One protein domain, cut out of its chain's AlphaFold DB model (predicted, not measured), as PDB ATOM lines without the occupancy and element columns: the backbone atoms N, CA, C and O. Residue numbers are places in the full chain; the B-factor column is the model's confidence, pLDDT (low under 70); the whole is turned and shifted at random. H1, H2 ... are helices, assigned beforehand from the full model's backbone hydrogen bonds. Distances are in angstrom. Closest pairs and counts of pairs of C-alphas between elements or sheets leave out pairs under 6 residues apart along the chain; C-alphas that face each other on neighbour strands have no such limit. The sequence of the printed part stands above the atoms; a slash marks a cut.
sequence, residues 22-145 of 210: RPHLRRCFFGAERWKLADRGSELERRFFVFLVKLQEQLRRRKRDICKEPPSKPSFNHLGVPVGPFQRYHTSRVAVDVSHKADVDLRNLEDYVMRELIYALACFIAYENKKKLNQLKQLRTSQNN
ATOM      1  N   ARG A  22     164.734 179.372 208.574       74.19
ATOM      2  CA  ARG A  22     165.436 180.563 209.073       74.19
ATOM      3  C   ARG A  22     166.899 180.295 209.449       74.19
ATOM      4  O   ARG A  22     167.739 181.086 209.022       74.19
ATOM      5  N   PRO A  23     167.263 179.223 210.180       74.56
ATOM      6  CA  PRO A  23     168.666 178.935 210.488       74.56
ATOM      7  C   PRO A  23     169.502 178.667 209.230       74.56
ATOM      8  O   PRO A  23     170.619 179.168 209.121       74.56
ATOM      9  N   HIS A  24     168.935 177.950 208.257       73.56
ATOM     10  CA  HIS A  24     169.576 177.650 206.976       73.56
ATOM     11  C   HIS A  24     169.778 178.921 206.143       73.56
ATOM     12  O   HIS A  24     170.882 179.179 205.671       73.56
ATOM     13  N   LEU A  25     168.760 179.783 206.058       74.12
ATOM     14  CA  LEU A  25     168.846 181.089 205.397       74.12
ATOM     15  C   LEU A  25     169.916 181.980 206.024       74.12
ATOM     16  O   LEU A  25     170.716 182.590 205.314       74.12
ATOM     17  N   ARG A  26     169.953 182.034 207.362       77.31
ATOM     18  CA  ARG A  26     170.991 182.761 208.100       77.31
ATOM     19  C   ARG A  26     172.369 182.218 207.776       77.31
ATOM     20  O   ARG A  26     173.287 182.998 207.581       77.31
ATOM     21  N   ARG A  27     172.521 180.897 207.713       74.56
ATOM     22  CA  ARG A  27     173.810 180.260 207.456       74.56
ATOM     23  C   ARG A  27     174.334 180.536 206.045       74.56
ATOM     24  O   ARG A  27     175.508 180.884 205.909       74.56
ATOM     25  N   CYS A  28     173.442 180.463 205.062       72.00
ATOM     26  CA  CYS A  28     173.760 180.619 203.647       72.00
ATOM     27  C   CYS A  28     174.006 182.082 203.244       72.00
ATOM     28  O   CYS A  28     174.973 182.375 202.554       72.00
ATOM     29  N   PHE A  29     173.157 183.020 203.684       71.69
ATOM     30  CA  PHE A  29     173.162 184.394 203.154       71.69
ATOM     31  C   PHE A  29     173.731 185.440 204.111       71.69
ATOM     32  O   PHE A  29     174.016 186.554 203.672       71.69
ATOM     33  N   PHE A  30     173.911 185.102 205.393       79.50
ATOM     34  CA  PHE A  30     174.392 186.034 206.411       79.50
ATOM     35  C   PHE A  30     175.640 185.498 207.130       79.50
ATOM     36  O   PHE A  30     175.669 184.406 207.708       79.50
ATOM     37  N   GLY A  31     176.719 186.272 207.111       77.50
ATOM     38  CA  GLY A  31     178.016 185.858 207.641       77.50
ATOM     39  C   GLY A  31     179.123 186.827 207.269       77.50
ATOM     40  O   GLY A  31     178.912 187.720 206.462       77.50
ATOM     41  N   ALA A  32     180.299 186.607 207.853       69.38
ATOM     42  CA  ALA A  32     181.472 187.464 207.671       69.38
ATOM     43  C   ALA A  32     182.166 187.295 206.304       69.38
ATOM     44  O   ALA A  32     183.164 187.951 206.012       69.38
ATOM     45  N   GLU A  33     181.688 186.371 205.469       73.81
ATOM     46  CA  GLU A  33     182.272 186.121 204.156       73.81
ATOM     47  C   GLU A  33     181.856 187.206 203.161       73.81
ATOM     48  O   GLU A  33     180.689 187.574 203.079       73.81
ATOM     49  N   ARG A  34     182.809 187.679 202.347       62.03
ATOM     50  CA  ARG A  34     182.616 188.819 201.430       62.03
ATOM     51  C   ARG A  34     181.515 188.634 200.382       62.03
ATOM     52  O   ARG A  34     181.053 189.621 199.824       62.03
ATOM     53  N   TRP A  35     181.130 187.397 200.082       67.38
ATOM     54  CA  TRP A  35     180.065 187.093 199.124       67.38
ATOM     55  C   TRP A  35     178.675 187.003 199.781       67.38
ATOM     56  O   TRP A  35     177.672 186.945 199.071       67.38
ATOM     57  N   LYS A  36     178.594 187.007 201.121       72.50
ATOM     58  CA  LYS A  36     177.327 187.005 201.864       72.50
ATOM     59  C   LYS A  36     176.714 188.405 201.874       72.50
ATOM     60  O   LYS A  36     177.407 189.412 201.769       72.50
ATOM     61  N   LEU A  37     175.387 188.465 201.981       72.69
ATOM     62  CA  LEU A  37     174.623 189.705 201.814       72.69
ATOM     63  C   LEU A  37     174.929 190.731 202.914       72.69
ATOM     64  O   LEU A  37     174.932 191.934 202.654       72.69
ATOM     65  N   ALA A  38     175.139 190.257 204.144       79.75
ATOM     66  CA  ALA A  38     175.560 191.063 205.283       79.75
ATOM     67  C   ALA A  38     176.066 190.181 206.434       79.75
ATOM     68  O   ALA A  38     175.797 188.977 206.479       79.75
ATOM     69  N   ASP A  39     176.711 190.810 207.415       81.12
ATOM     70  CA  ASP A  39     177.109 190.155 208.657       81.12
ATOM     71  C   ASP A  39     175.904 189.636 209.451       81.12
ATOM     72  O   ASP A  39     174.792 190.186 209.402       81.12
ATOM     73  N   ARG A  40     176.143 188.587 210.243       79.44
ATOM     74  CA  ARG A  40     175.139 188.061 211.172       79.44
ATOM     75  C   ARG A  40     174.845 189.075 212.269       79.44
ATOM     76  O   ARG A  40     175.747 189.652 212.863       79.44
ATOM     77  N   GLY A  41     173.567 189.251 212.567       80.25
ATOM     78  CA  GLY A  41     173.072 190.223 213.535       80.25
ATOM     79  C   GLY A  41     173.010 191.653 212.999       80.25
ATOM     80  O   GLY A  41     172.580 192.540 213.737       80.25
ATOM     81  N   SER A  42     173.385 191.882 211.735       85.81
ATOM     82  CA  SER A  42     173.309 193.202 211.115       85.81
ATOM     83  C   SER A  42     171.869 193.715 211.032       85.81
ATOM     84  O   SER A  42     170.889 192.968 210.957       85.81
ATOM     85  N   GLU A  43     171.734 195.037 210.987       86.56
ATOM     86  CA  GLU A  43     170.449 195.701 210.765       86.56
ATOM     87  C   GLU A  43     169.815 195.293 209.419       86.56
ATOM     88  O   GLU A  43     168.591 195.212 209.294       86.56
ATOM     89  N   LEU A  44     170.640 194.970 208.417       84.06
ATOM     90  CA  LEU A  44     170.183 194.481 207.117       84.06
ATOM     91  C   LEU A  44     169.510 193.108 207.239       84.06
ATOM     92  O   LEU A  44     168.429 192.919 206.683       84.06
ATOM     93  N   GLU A  45     170.087 192.188 208.017       84.88
ATOM     94  CA  GLU A  45     169.483 190.882 208.310       84.88
ATOM     95  C   GLU A  45     168.093 191.039 208.943       84.88
ATOM     96  O   GLU A  45     167.116 190.433 208.495       84.88
ATOM     97  N   ARG A  46     167.977 191.900 209.960       86.81
ATOM     98  CA  ARG A  46     166.700 192.154 210.646       86.81
ATOM     99  C   ARG A  46     165.644 192.679 209.678       86.81
ATOM    100  O   ARG A  46     164.520 192.175 209.652       86.81
ATOM    101  N   ARG A  47     166.015 193.654 208.843       87.88
ATOM    102  CA  ARG A  47     165.129 194.218 207.814       87.88
ATOM    103  C   ARG A  47     164.710 193.180 206.785       87.88
ATOM    104  O   ARG A  47     163.539 193.167 206.410       87.88
ATOM    105  N   PHE A  48     165.626 192.309 206.366       87.56
ATOM    106  CA  PHE A  48     165.328 191.232 205.430       87.56
ATOM    107  C   PHE A  48     164.260 190.287 205.983       87.56
ATOM    108  O   PHE A  48     163.267 190.045 205.305       87.56
ATOM    109  N   PHE A  49     164.389 189.811 207.225       85.62
ATOM    110  CA  PHE A  49     163.389 188.903 207.799       85.62
ATOM    111  C   PHE A  49     162.028 189.573 208.020       85.62
ATOM    112  O   PHE A  49     160.995 188.969 207.733       85.62
ATOM    113  N   VAL A  50     161.999 190.839 208.451       88.38
ATOM    114  CA  VAL A  50     160.744 191.610 208.542       88.38
ATOM    115  C   VAL A  50     160.098 191.766 207.162       88.38
ATOM    116  O   VAL A  50     158.881 191.628 207.016       88.38
ATOM    117  N   PHE A  51     160.902 192.046 206.135       88.81
ATOM    118  CA  PHE A  51     160.439 192.117 204.755       88.81
ATOM    119  C   PHE A  51     159.906 190.770 204.264       88.81
ATOM    120  O   PHE A  51     158.848 190.731 203.642       88.81
ATOM    121  N   LEU A  52     160.595 189.674 204.573       84.81
ATOM    122  CA  LEU A  52     160.250 188.328 204.137       84.81
ATOM    123  C   LEU A  52     158.875 187.903 204.666       84.81
ATOM    124  O   LEU A  52     158.042 187.439 203.887       84.81
ATOM    125  N   VAL A  53     158.581 188.163 205.945       85.56
ATOM    126  CA  VAL A  53     157.250 187.915 206.533       85.56
ATOM    127  C   VAL A  53     156.166 188.720 205.805       85.56
ATOM    128  O   VAL A  53     155.116 188.184 205.445       85.56
ATOM    129  N   LYS A  54     156.423 190.004 205.515       86.50
ATOM    130  CA  LYS A  54     155.485 190.855 204.759       86.50
ATOM    131  C   LYS A  54     155.292 190.366 203.325       86.50
ATOM    132  O   LYS A  54     154.171 190.389 202.820       86.50
ATOM    133  N   LEU A  55     156.365 189.934 202.667       82.94
ATOM    134  CA  LEU A  55     156.318 189.377 201.322       82.94
ATOM    135  C   LEU A  55     155.472 188.101 201.313       82.94
ATOM    136  O   LEU A  55     154.586 187.973 200.475       82.94
ATOM    137  N   GLN A  56     155.674 187.199 202.272       79.44
ATOM    138  CA  GLN A  56     154.888 185.974 202.400       79.44
ATOM    139  C   GLN A  56     153.392 186.270 202.571       79.44
ATOM    140  O   GLN A  56     152.564 185.678 201.879       79.44
ATOM    141  N   GLU A  57     153.040 187.232 203.425       82.56
ATOM    142  CA  GLU A  57     151.654 187.666 203.620       82.56
ATOM    143  C   GLU A  57     151.041 188.236 202.328       82.56
ATOM    144  O   GLU A  57     149.931 187.873 201.932       82.56
ATOM    145  N   GLN A  58     151.789 189.071 201.603       80.06
ATOM    146  CA  GLN A  58     151.358 189.600 200.303       80.06
ATOM    147  C   GLN A  58     151.128 188.492 199.268       80.06
ATOM    148  O   GLN A  58     150.220 188.596 198.440       80.06
ATOM    149  N   LEU A  59     151.922 187.423 199.307       74.75
ATOM    150  CA  LEU A  59     151.787 186.298 198.387       74.75
ATOM    151  C   LEU A  59     150.625 185.380 198.732       74.75
ATOM    152  O   LEU A  59     149.886 184.992 197.827       74.75
ATOM    153  N   ARG A  60     150.390 185.129 200.023       73.06
ATOM    154  CA  ARG A  60     149.195 184.416 200.494       73.06
ATOM    155  C   ARG A  60     147.914 185.120 200.052       73.06
ATOM    156  O   ARG A  60     147.007 184.471 199.532       73.06
ATOM    157  N   ARG A  61     147.861 186.452 200.175       71.44
ATOM    158  CA  ARG A  61     146.707 187.262 199.741       71.44
ATOM    159  C   ARG A  61     146.438 187.169 198.245       71.44
ATOM    160  O   ARG A  61     145.285 187.180 197.830       71.44
ATOM    161  N   ARG A  62     147.488 187.055 197.432       67.12
ATOM    162  CA  ARG A  62     147.366 186.994 195.971       67.12
ATOM    163  C   ARG A  62     146.913 185.626 195.441       67.12
ATOM    164  O   ARG A  62     146.682 185.554 194.240       67.12
ATOM    165  N   LYS A  63     146.757 184.593 196.294       56.38
ATOM    166  CA  LYS A  63     146.283 183.229 195.949       56.38
ATOM    167  C   LYS A  63     146.810 182.740 194.587       56.38
ATOM    168  O   LYS A  63     146.023 182.425 193.701       56.38
ATOM    169  N   ARG A  64     148.131 182.737 194.388       54.69
ATOM    170  CA  ARG A  64     148.737 182.226 193.147       54.69
ATOM    171  C   ARG A  64     149.403 180.883 193.386       54.69
ATOM    172  O   ARG A  64     150.082 180.705 194.395       54.69
ATOM    173  N   ASP A  65     149.174 179.971 192.454       48.34
ATOM    174  CA  ASP A  65     149.662 178.601 192.509       48.34
ATOM    175  C   ASP A  65     151.163 178.529 192.188       48.34
ATOM    176  O   ASP A  65     151.690 179.295 191.376       48.34
ATOM    177  N   ILE A  66     151.855 177.593 192.840       53.69
ATOM    178  CA  ILE A  66     153.254 177.258 192.560       53.69
ATOM    179  C   ILE A  66     153.315 176.436 191.278       53.69
ATOM    180  O   ILE A  66     152.660 175.396 191.187       53.69
ATOM    181  N   CYS A  67     154.189 176.809 190.344       48.06
ATOM    182  CA  CYS A  67     154.641 175.873 189.318       48.06
ATOM    183  C   CYS A  67     155.618 174.876 189.961       48.06
ATOM    184  O   CYS A  67     156.798 175.174 190.136       48.06
ATOM    185  N   LYS A  68     155.099 173.706 190.361       49.47
ATOM    186  CA  LYS A  68     155.895 172.553 190.822       49.47
ATOM    187  C   LYS A  68     156.557 171.796 189.665       49.47
ATOM    188  O   LYS A  68     157.191 170.775 189.908       49.47
ATOM    189  N   GLU A  69     156.374 172.246 188.426       48.69
ATOM    190  CA  GLU A  69     156.917 171.534 187.278       48.69
ATOM    191  C   GLU A  69     158.453 171.496 187.344       48.69
ATOM    192  O   GLU A  69     159.082 172.523 187.644       48.69
ATOM    193  N   PRO A  70     159.059 170.313 187.123       50.00
ATOM    194  CA  PRO A  70     160.505 170.172 187.050       50.00
ATOM    195  C   PRO A  70     161.054 171.071 185.934       50.00
ATOM    196  O   PRO A  70     160.304 171.466 185.040       50.00
ATOM    197  N   PRO A  71     162.349 171.423 185.973       51.12
ATOM    198  CA  PRO A  71     162.950 172.312 184.989       51.12
ATOM    199  C   PRO A  71     162.868 171.698 183.584       51.12
ATOM    200  O   PRO A  71     163.763 170.978 183.148       51.12
ATOM    201  N   SER A  72     161.809 172.001 182.834       54.69
ATOM    202  CA  SER A  72     161.858 171.915 181.382       54.69
ATOM    203  C   SER A  72     162.755 173.057 180.921       54.69
ATOM    204  O   SER A  72     162.534 174.205 181.322       54.69
ATOM    205  N   LYS A  73     163.769 172.765 180.094       57.47
ATOM    206  CA  LYS A  73     164.521 173.816 179.393       57.47
ATOM    207  C   LYS A  73     163.496 174.795 178.807       57.47
ATOM    208  O   LYS A  73     162.563 174.310 178.163       57.47
ATOM    209  N   PRO A  74     163.609 176.112 179.059       60.03
ATOM    210  CA  PRO A  74     162.669 177.061 178.484       60.03
ATOM    211  C   PRO A  74     162.740 176.892 176.969       60.03
ATOM    212  O   PRO A  74     163.790 177.124 176.368       60.03
ATOM    213  N   SER A  75     161.666 176.399 176.351       65.19
ATOM    214  CA  SER A  75     161.544 176.509 174.905       65.19
ATOM    215  C   SER A  75     161.348 177.991 174.627       65.19
ATOM    216  O   SER A  75     160.619 178.664 175.344       65.19
ATOM    217  N   PHE A  76     162.071 178.548 173.667       73.44
ATOM    218  CA  PHE A  76     161.942 179.959 173.328       73.44
ATOM    219  C   PHE A  76     161.140 180.075 172.039       73.44
ATOM    220  O   PHE A  76     161.365 179.323 171.093       73.44
ATOM    221  N   ASN A  77     160.210 181.025 171.992       77.56
ATOM    222  CA  ASN A  77     159.585 181.418 170.734       77.56
ATOM    223  C   ASN A  77     160.618 182.114 169.834       77.56
ATOM    224  O   ASN A  77     161.681 182.529 170.291       77.56
ATOM    225  N   HIS A  78     160.258 182.341 168.571       79.25
ATOM    226  CA  HIS A  78     161.061 183.080 167.583       79.25
ATOM    227  C   HIS A  78     161.498 184.497 168.026       79.25
ATOM    228  O   HIS A  78     162.394 185.074 167.424       79.25
ATOM    229  N   LEU A  79     160.896 185.051 169.088       77.62
ATOM    230  CA  LEU A  79     161.258 186.334 169.710       77.62
ATOM    231  C   LEU A  79     162.197 186.198 170.927       77.62
ATOM    232  O   LEU A  79     162.409 187.171 171.644       77.62
ATOM    233  N   GLY A  80     162.696 184.996 171.233       70.62
ATOM    234  CA  GLY A  80     163.513 184.750 172.429       70.62
ATOM    235  C   GLY A  80     162.725 184.809 173.744       70.62
ATOM    236  O   GLY A  80     163.312 184.941 174.816       70.62
ATOM    237  N   VAL A  81     161.391 184.717 173.685       73.12
ATOM    238  CA  VAL A  81     160.518 184.710 174.870       73.12
ATOM    239  C   VAL A  81     160.326 183.268 175.355       73.12
ATOM    240  O   VAL A  81     159.946 182.433 174.530       73.12
ATOM    241  N   PRO A  82     160.550 182.961 176.651       67.56
ATOM    242  CA  PRO A  82     160.297 181.634 177.208       67.56
ATOM    243  C   PRO A  82     158.833 181.211 177.038       67.56
ATOM    244  O   PRO A  82     157.913 181.974 177.333       67.56
ATOM    245  N   VAL A  83     158.632 179.976 176.602       65.50
ATOM    246  CA  VAL A  83     157.354 179.315 176.357       65.50
ATOM    247  C   VAL A  83     157.253 178.167 177.347       65.50
ATOM    248  O   VAL A  83     158.161 177.346 177.464       65.50
ATOM    249  N   GLY A  84     156.165 178.133 178.106       67.06
ATOM    250  CA  GLY A  84     155.973 177.154 179.169       67.06
ATOM    251  C   GLY A  84     155.250 177.744 180.377       67.06
ATOM    252  O   GLY A  84     154.731 178.865 180.307       67.06
ATOM    253  N   PRO A  85     155.199 176.998 181.491       62.22
ATOM    254  CA  PRO A  85     154.615 177.474 182.735       62.22
ATOM    255  C   PRO A  85     155.312 178.751 183.196       62.22
ATOM    256  O   PRO A  85     156.529 178.897 183.079       62.22
ATOM    257  N   PHE A  86     154.542 179.678 183.761       61.78
ATOM    258  CA  PHE A  86     155.090 180.930 184.260       61.78
ATOM    259  C   PHE A  86     156.116 180.677 185.377       61.78
ATOM    260  O   PHE A  86     155.778 180.281 186.495       61.78
ATOM    261  N   GLN A  87     157.379 180.965 185.081       63.62
ATOM    262  CA  GLN A  87     158.497 180.802 186.001       63.62
ATOM    263  C   GLN A  87     158.889 182.154 186.604       63.62
ATOM    264  O   GLN A  87     159.420 183.052 185.953       63.62
ATOM    265  N   ARG A  88     158.614 182.297 187.899       61.66
ATOM    266  CA  ARG A  88     158.669 183.567 188.631       61.66
ATOM    267  C   ARG A  88     160.063 184.195 188.734       61.66
ATOM    268  O   ARG A  88     160.189 185.413 188.817       61.66
ATOM    269  N   TYR A  89     161.115 183.385 188.731       59.12
ATOM    270  CA  TYR A  89     162.490 183.879 188.827       59.12
ATOM    271  C   TYR A  89     162.925 184.643 187.565       59.12
ATOM    272  O   TYR A  89     163.764 185.533 187.663       59.12
ATOM    273  N   HIS A  90     162.283 184.404 186.414       62.50
ATOM    274  CA  HIS A  90     162.511 185.183 185.193       62.50
ATOM    275  C   HIS A  90     161.877 186.581 185.222       62.50
ATOM    276  O   HIS A  90     162.188 187.405 184.367       62.50
ATOM    277  N   THR A  91     160.994 186.891 186.180       62.25
ATOM    278  CA  THR A  91     160.331 188.209 186.222       62.25
ATOM    279  C   THR A  91     161.065 189.231 187.074       62.25
ATOM    280  O   THR A  91     160.630 190.379 187.188       62.25
ATOM    281  N   SER A  92     162.143 188.817 187.731       60.84
ATOM    282  CA  SER A  92     163.003 189.734 188.453       60.84
ATOM    283  C   SER A  92     163.870 190.517 187.464       60.84
ATOM    284  O   SER A  92     164.620 189.928 186.696       60.84
ATOM    285  N   ARG A  93     163.835 191.854 187.531       62.53
ATOM    286  CA  ARG A  93     164.824 192.711 186.840       62.53
ATOM    287  C   ARG A  93     166.200 192.698 187.520       62.53
ATOM    288  O   ARG A  93     167.127 193.330 187.032       62.53
ATOM    289  N   VAL A  94     166.307 192.034 188.669       64.50
ATOM    290  CA  VAL A  94     167.541 191.860 189.433       64.50
ATOM    291  C   VAL A  94     167.958 190.400 189.303       64.50
ATOM    292  O   VAL A  94     167.303 189.514 189.857       64.50
ATOM    293  N   ALA A  95     169.032 190.145 188.567       63.81
ATOM    294  CA  ALA A  95     169.663 188.835 188.569       63.81
ATOM    295  C   ALA A  95     170.422 188.662 189.890       63.81
ATOM    296  O   ALA A  95     171.290 189.468 190.221       63.81
ATOM    297  N   VAL A  96     170.056 187.638 190.659       67.75
ATOM    298  CA  VAL A  96     170.808 187.205 191.838       67.75
ATOM    299  C   VAL A  96     171.405 185.860 191.471       67.75
ATOM    300  O   VAL A  96     170.681 184.869 191.390       67.75
ATOM    301  N   ASP A  97     172.702 185.858 191.190       65.62
ATOM    302  CA  ASP A  97     173.441 184.624 190.971       65.62
ATOM    303  C   ASP A  97     173.925 184.103 192.324       65.62
ATOM    304  O   ASP A  97     174.650 184.784 193.051       65.62
ATOM    305  N   VAL A  98     173.453 182.917 192.692       66.19
ATOM    306  CA  VAL A  98     173.865 182.229 193.912       66.19
ATOM    307  C   VAL A  98     174.612 180.989 193.462       66.19
ATOM    308  O   VAL A  98     174.012 180.076 192.891       66.19
ATOM    309  N   SER A  99     175.921 180.945 193.717       63.56
ATOM    310  CA  SER A  99     176.753 179.796 193.359       63.56
ATOM    311  C   SER A  99     176.392 178.581 194.220       63.56
ATOM    312  O   SER A  99     176.987 178.307 195.260       63.56
ATOM    313  N   HIS A 100     175.385 177.838 193.766       59.16
ATOM    314  CA  HIS A 100     174.807 176.676 194.444       59.16
ATOM    315  C   HIS A 100     175.814 175.537 194.664       59.16
ATOM    316  O   HIS A 100     175.662 174.719 195.566       59.16
ATOM    317  N   LYS A 101     176.845 175.448 193.815       55.84
ATOM    318  CA  LYS A 101     177.789 174.321 193.806       55.84
ATOM    319  C   LYS A 101     178.921 174.463 194.827       55.84
ATOM    320  O   LYS A 101     179.513 173.453 195.197       55.84
ATOM    321  N   ALA A 102     179.229 175.683 195.269       55.19
ATOM    322  CA  ALA A 102     180.351 175.937 196.170       55.19
ATOM    323  C   ALA A 102     179.986 175.694 197.643       55.19
ATOM    324  O   ALA A 102     180.794 175.146 198.391       55.19
ATOM    325  N   ASP A 103     178.761 176.022 198.051       63.31
ATOM    326  CA  ASP A 103     178.356 175.955 199.456       63.31
ATOM    327  C   ASP A 103     177.783 174.572 199.823       63.31
ATOM    328  O   ASP A 103     176.989 173.981 199.087       63.31
ATOM    329  N   VAL A 104     178.221 174.016 200.951       62.12
ATOM    330  CA  VAL A 104     177.742 172.724 201.476       62.12
ATOM    331  C   VAL A 104     176.316 172.862 202.006       62.12
ATOM    332  O   VAL A 104     175.515 171.941 201.862       62.12
ATOM    333  N   ASP A 105     175.972 174.030 202.548       62.44
ATOM    334  CA  ASP A 105     174.660 174.280 203.146       62.44
ATOM    335  C   ASP A 105     173.567 174.486 202.086       62.44
ATOM    336  O   ASP A 105     172.399 174.175 202.323       62.44
ATOM    337  N   LEU A 106     173.952 174.956 200.895       64.19
ATOM    338  CA  LEU A 106     173.045 175.141 199.762       64.19
ATOM    339  C   LEU A 106     172.732 173.819 199.042       64.19
ATOM    340  O   LEU A 106     171.636 173.655 198.522       64.19
ATOM    341  N   ARG A 107     173.648 172.843 199.051       63.66
ATOM    342  CA  ARG A 107     173.471 171.562 198.339       63.66
ATOM    343  C   ARG A 107     172.326 170.692 198.862       63.66
ATOM    344  O   ARG A 107     171.827 169.861 198.112       63.66
ATOM    345  N   ASN A 108     171.921 170.882 200.115       67.31
ATOM    346  CA  ASN A 108     170.885 170.073 200.766       67.31
ATOM    347  C   ASN A 108     169.477 170.684 200.675       67.31
ATOM    348  O   ASN A 108     168.531 170.108 201.209       67.31
ATOM    349  N   LEU A 109     169.321 171.850 200.045       69.31
ATOM    350  CA  LEU A 109     168.012 172.474 199.861       69.31
ATOM    351  C   LEU A 109     167.350 171.967 198.578       69.31
ATOM    352  O   LEU A 109     167.985 171.886 197.532       69.31
ATOM    353  N   GLU A 110     166.043 171.702 198.637       74.00
ATOM    354  CA  GLU A 110     165.267 171.413 197.433       74.00
ATOM    355  C   GLU A 110     165.317 172.597 196.450       74.00
ATOM    356  O   GLU A 110     165.136 173.759 196.838       74.00
ATOM    357  N   ASP A 111     165.459 172.303 195.155       71.31
ATOM    358  CA  ASP A 111     165.554 173.314 194.092       71.31
ATOM    359  C   ASP A 111     164.397 174.326 194.110       71.31
ATOM    360  O   ASP A 111     164.549 175.489 193.730       71.31
ATOM    361  N   TYR A 112     163.205 173.893 194.529       71.81
ATOM    362  CA  TYR A 112     162.046 174.775 194.623       71.81
ATOM    363  C   TYR A 112     162.197 175.830 195.734       71.81
ATOM    364  O   TYR A 112     161.878 177.002 195.512       71.81
ATOM    365  N   VAL A 113     162.746 175.448 196.892       74.50
ATOM    366  CA  VAL A 113     163.021 176.366 198.010       74.50
ATOM    367  C   VAL A 113     164.063 177.402 197.593       74.50
ATOM    368  O   VAL A 113     163.888 178.594 197.852       74.50
ATOM    369  N   MET A 114     165.095 176.972 196.860       74.50
ATOM    370  CA  MET A 114     166.108 177.871 196.303       74.50
ATOM    371  C   MET A 114     165.518 178.928 195.379       74.50
ATOM    372  O   MET A 114     165.846 180.107 195.494       74.50
ATOM    373  N   ARG A 115     164.613 178.538 194.477       73.62
ATOM    374  CA  ARG A 115     163.983 179.484 193.544       73.62
ATOM    375  C   ARG A 115     163.163 180.548 194.264       73.62
ATOM    376  O   ARG A 115     163.258 181.728 193.919       73.62
ATOM    377  N   GLU A 116     162.373 180.158 195.260       76.88
ATOM    378  CA  GLU A 116     161.598 181.123 196.047       76.88
ATOM    379  C   GLU A 116     162.499 182.033 196.881       76.88
ATOM    380  O   GLU A 116     162.208 183.220 197.030       76.88
ATOM    381  N   LEU A 117     163.621 181.513 197.373       76.88
ATOM    382  CA  LEU A 117     164.595 182.298 198.111       76.88
ATOM    383  C   LEU A 117     165.304 183.331 197.230       76.88
ATOM    384  O   LEU A 117     165.348 184.508 197.586       76.88
ATOM    385  N   ILE A 118     165.796 182.920 196.059       77.56
ATOM    386  CA  ILE A 118     166.383 183.820 195.054       77.56
ATOM    387  C   ILE A 118     165.380 184.915 194.691       77.56
ATOM    388  O   ILE A 118     165.720 186.098 194.648       77.56
ATOM    389  N   TYR A 119     164.116 184.540 194.496       78.69
ATOM    390  CA  TYR A 119     163.057 185.502 194.238       78.69
ATOM    391  C   TYR A 119     162.847 186.474 195.415       78.69
ATOM    392  O   TYR A 119     162.755 187.687 195.205       78.69
ATOM    393  N   ALA A 120     162.782 185.973 196.652       81.38
ATOM    394  CA  ALA A 120     162.610 186.802 197.843       81.38
ATOM    395  C   ALA A 120     163.766 187.802 198.008       81.38
ATOM    396  O   ALA A 120     163.524 188.979 198.288       81.38
ATOM    397  N   LEU A 121     165.001 187.359 197.760       80.25
ATOM    398  CA  LEU A 121     166.200 188.198 197.753       80.25
ATOM    399  C   LEU A 121     166.129 189.273 196.673       80.25
ATOM    400  O   LEU A 121     166.325 190.453 196.962       80.25
ATOM    401  N   ALA A 122     165.779 188.897 195.448       82.25
ATOM    402  CA  ALA A 122     165.641 189.847 194.356       82.25
ATOM    403  C   ALA A 122     164.575 190.918 194.654       82.25
ATOM    404  O   ALA A 122     164.786 192.109 194.405       82.25
ATOM    405  N   CYS A 123     163.451 190.525 195.260       82.94
ATOM    406  CA  CYS A 123     162.430 191.460 195.724       82.94
ATOM    407  C   CYS A 123     162.926 192.378 196.845       82.94
ATOM    408  O   CYS A 123     162.595 193.565 196.834       82.94
ATOM    409  N   PHE A 124     163.713 191.861 197.788       85.75
ATOM    410  CA  PHE A 124     164.290 192.667 198.860       85.75
ATOM    411  C   PHE A 124     165.275 193.708 198.318       85.75
ATOM    412  O   PHE A 124     165.165 194.887 198.654       85.75
ATOM    413  N   ILE A 125     166.171 193.309 197.412       83.69
ATOM    414  CA  ILE A 125     167.116 194.217 196.747       83.69
ATOM    415  C   ILE A 125     166.355 195.302 195.978       83.69
ATOM    416  O   ILE A 125     166.651 196.491 196.109       83.69
ATOM    417  N   ALA A 126     165.327 194.919 195.215       84.62
ATOM    418  CA  ALA A 126     164.492 195.875 194.494       84.62
ATOM    419  C   ALA A 126     163.771 196.855 195.442       84.62
ATOM    420  O   ALA A 126     163.671 198.047 195.141       84.62
ATOM    421  N   TYR A 127     163.292 196.374 196.593       87.44
ATOM    422  CA  TYR A 127     162.656 197.198 197.618       87.44
ATOM    423  C   TYR A 127     163.633 198.209 198.236       87.44
ATOM    424  O   TYR A 127     163.326 199.403 198.273       87.44
ATOM    425  N   GLU A 128     164.816 197.763 198.659       85.75
ATOM    426  CA  GLU A 128     165.848 198.633 199.234       85.75
ATOM    427  C   GLU A 128     166.329 199.680 198.222       85.75
ATOM    428  O   GLU A 128     166.411 200.868 198.545       85.75
ATOM    429  N   ASN A 129     166.548 199.284 196.965       85.69
ATOM    430  CA  ASN A 129     166.921 200.213 195.897       85.69
ATOM    431  C   ASN A 129     165.833 201.261 195.650       85.69
ATOM    432  O   ASN A 129     166.131 202.451 195.545       85.69
ATOM    433  N   LYS A 130     164.558 200.851 195.620       86.06
ATOM    434  CA  LYS A 130     163.432 201.783 195.476       86.06
ATOM    435  C   LYS A 130     163.345 202.753 196.655       86.06
ATOM    436  O   LYS A 130     163.096 203.939 196.443       86.06
ATOM    437  N   LYS A 131     163.564 202.277 197.883       87.00
ATOM    438  CA  LYS A 131     163.565 203.109 199.092       87.00
ATOM    439  C   LYS A 131     164.669 204.167 199.034       87.00
ATOM    440  O   LYS A 131     164.365 205.349 199.181       87.00
ATOM    441  N   LYS A 132     165.910 203.762 198.749       85.12
ATOM    442  CA  LYS A 132     167.053 204.679 198.594       85.12
ATOM    443  C   LYS A 132     166.815 205.692 197.474       85.12
ATOM    444  O   LYS A 132     167.028 206.885 197.666       85.12
ATOM    445  N   LEU A 133     166.299 205.245 196.328       85.50
ATOM    446  CA  LEU A 133     165.984 206.132 195.209       85.50
ATOM    447  C   LEU A 133     164.901 207.157 195.573       85.50
ATOM    448  O   LEU A 133     165.020 208.323 195.210       85.50
ATOM    449  N   ASN A 134     163.860 206.752 196.299       85.81
ATOM    450  CA  ASN A 134     162.816 207.670 196.753       85.81
ATOM    451  C   ASN A 134     163.346 208.692 197.765       85.81
ATOM    452  O   ASN A 134     162.991 209.863 197.667       85.81
ATOM    453  N   GLN A 135     164.222 208.280 198.683       85.31
ATOM    454  CA  GLN A 135     164.900 209.201 199.601       85.31
ATOM    455  C   GLN A 135     165.745 210.225 198.831       85.31
ATOM    456  O   GLN A 135     165.632 211.421 199.076       85.31
ATOM    457  N   LEU A 136     166.521 209.780 197.838       82.56
ATOM    458  CA  LEU A 136     167.287 210.675 196.966       82.56
ATOM    459  C   LEU A 136     166.387 211.636 196.182       82.56
ATOM    460  O   LEU A 136     166.717 212.813 196.053       82.56
ATOM    461  N   LYS A 137     165.245 211.159 195.672       83.06
ATOM    462  CA  LYS A 137     164.258 212.012 194.995       83.06
ATOM    463  C   LYS A 137     163.715 213.082 195.936       83.06
ATOM    464  O   LYS A 137     163.741 214.245 195.564       83.06
ATOM    465  N   GLN A 138     163.297 212.710 197.147       81.75
ATOM    466  CA  GLN A 138     162.807 213.664 198.145       81.75
ATOM    467  C   GLN A 138     163.867 214.707 198.501       81.75
ATOM    468  O   GLN A 138     163.568 215.895 198.476       81.75
ATOM    469  N   LEU A 139     165.113 214.285 198.738       78.50
ATOM    470  CA  LEU A 139     166.225 215.202 198.995       78.50
ATOM    471  C   LEU A 139     166.432 216.186 197.839       78.50
ATOM    472  O   LEU A 139     166.586 217.379 198.084       78.50
ATOM    473  N   ARG A 140     166.395 215.716 196.586       78.19
ATOM    474  CA  ARG A 140     166.505 216.589 195.406       78.19
ATOM    475  C   ARG A 140     165.328 217.552 195.287       78.19
ATOM    476  O   ARG A 140     165.546 218.718 194.985       78.19
ATOM    477  N   THR A 141     164.103 217.110 195.565       79.00
ATOM    478  CA  THR A 141     162.929 217.995 195.577       79.00
ATOM    479  C   THR A 141     163.057 219.067 196.657       79.00
ATOM    480  O   THR A 141     162.889 220.246 196.370       79.00
ATOM    481  N   SER A 142     163.420 218.685 197.885       75.12
ATOM    482  CA  SER A 142     163.664 219.636 198.974       75.12
ATOM    483  C   SER A 142     164.800 220.604 198.647       75.12
ATOM    484  O   SER A 142     164.723 221.773 199.012       75.12
ATOM    485  N   GLN A 143     165.833 220.147 197.931       74.62
ATOM    486  CA  GLN A 143     166.888 221.025 197.442       74.62
ATOM    487  C   GLN A 143     166.358 222.019 196.398       74.62
ATOM    488  O   GLN A 143     166.591 223.215 196.525       74.62
ATOM    489  N   ASN A 144     165.587 221.572 195.413       72.44
ATOM    490  CA  ASN A 144     165.041 222.467 194.390       72.44
ATOM    491  C   ASN A 144     164.064 223.517 194.953       72.44
ATOM    492  O   ASN A 144     163.909 224.573 194.353       72.44
ATOM    493  N   ASN A 145     163.438 223.250 196.101       77.12
ATOM    494  CA  ASN A 145     162.516 224.183 196.756       77.12
ATOM    495  C   ASN A 145     163.215 225.274 197.588       77.12
ATOM    496  O   ASN A 145     162.543 226.170 198.095       77.12
TER     497      ASN A 145
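AT A GLANCE: This is residues 22 to 145 of the 210 residues of an uncharacterized protein of Ascaris lumbricoides (UniProt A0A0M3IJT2). One long straight helix, H4, is crossed by H2, while short H3 packs on H4's other side amid long loops; H1 lies near H2, and H4's residues 129 to 144 stick out. The printed part has 124 residues with four named helices, H1 to H4, and no named strand: all helix. It is loose, with a radius of gyration of the C-alphas of 17.4 A and spans of 53 by 38 by 29 A.

IN THESE COORDINATES: H4, residues 111 to 144, runs 49.2 A from (165.554, 173.314, 194.092) to (165.041, 222.467, 194.390). H2, residues 43 to 61, is 27.5 A long; H1 is residues 22 to 29, H3 residues 88 to 91.

HOW THE PARTS SIT: H4 touches H2 with residues 120 to 124 alone, closest C-alphas Phe 124 and Phe 48 at 6.8 A, only just about perpendicular at 70.0 degrees. H4 touches H3 with residues 115 to 119 alone, closest C-alphas Tyr 119 and Tyr 89 at 5.7 A. H1 and H4 are apart. In H1, H2 and H4 every O i to N i+4 pair is within hydrogen-bond range; H3 is too short for one.

THE WHOLE: The printed part has no cut. The three links are long. Residues 62 to 75 and 82 to 109 are among those under pLDDT 70.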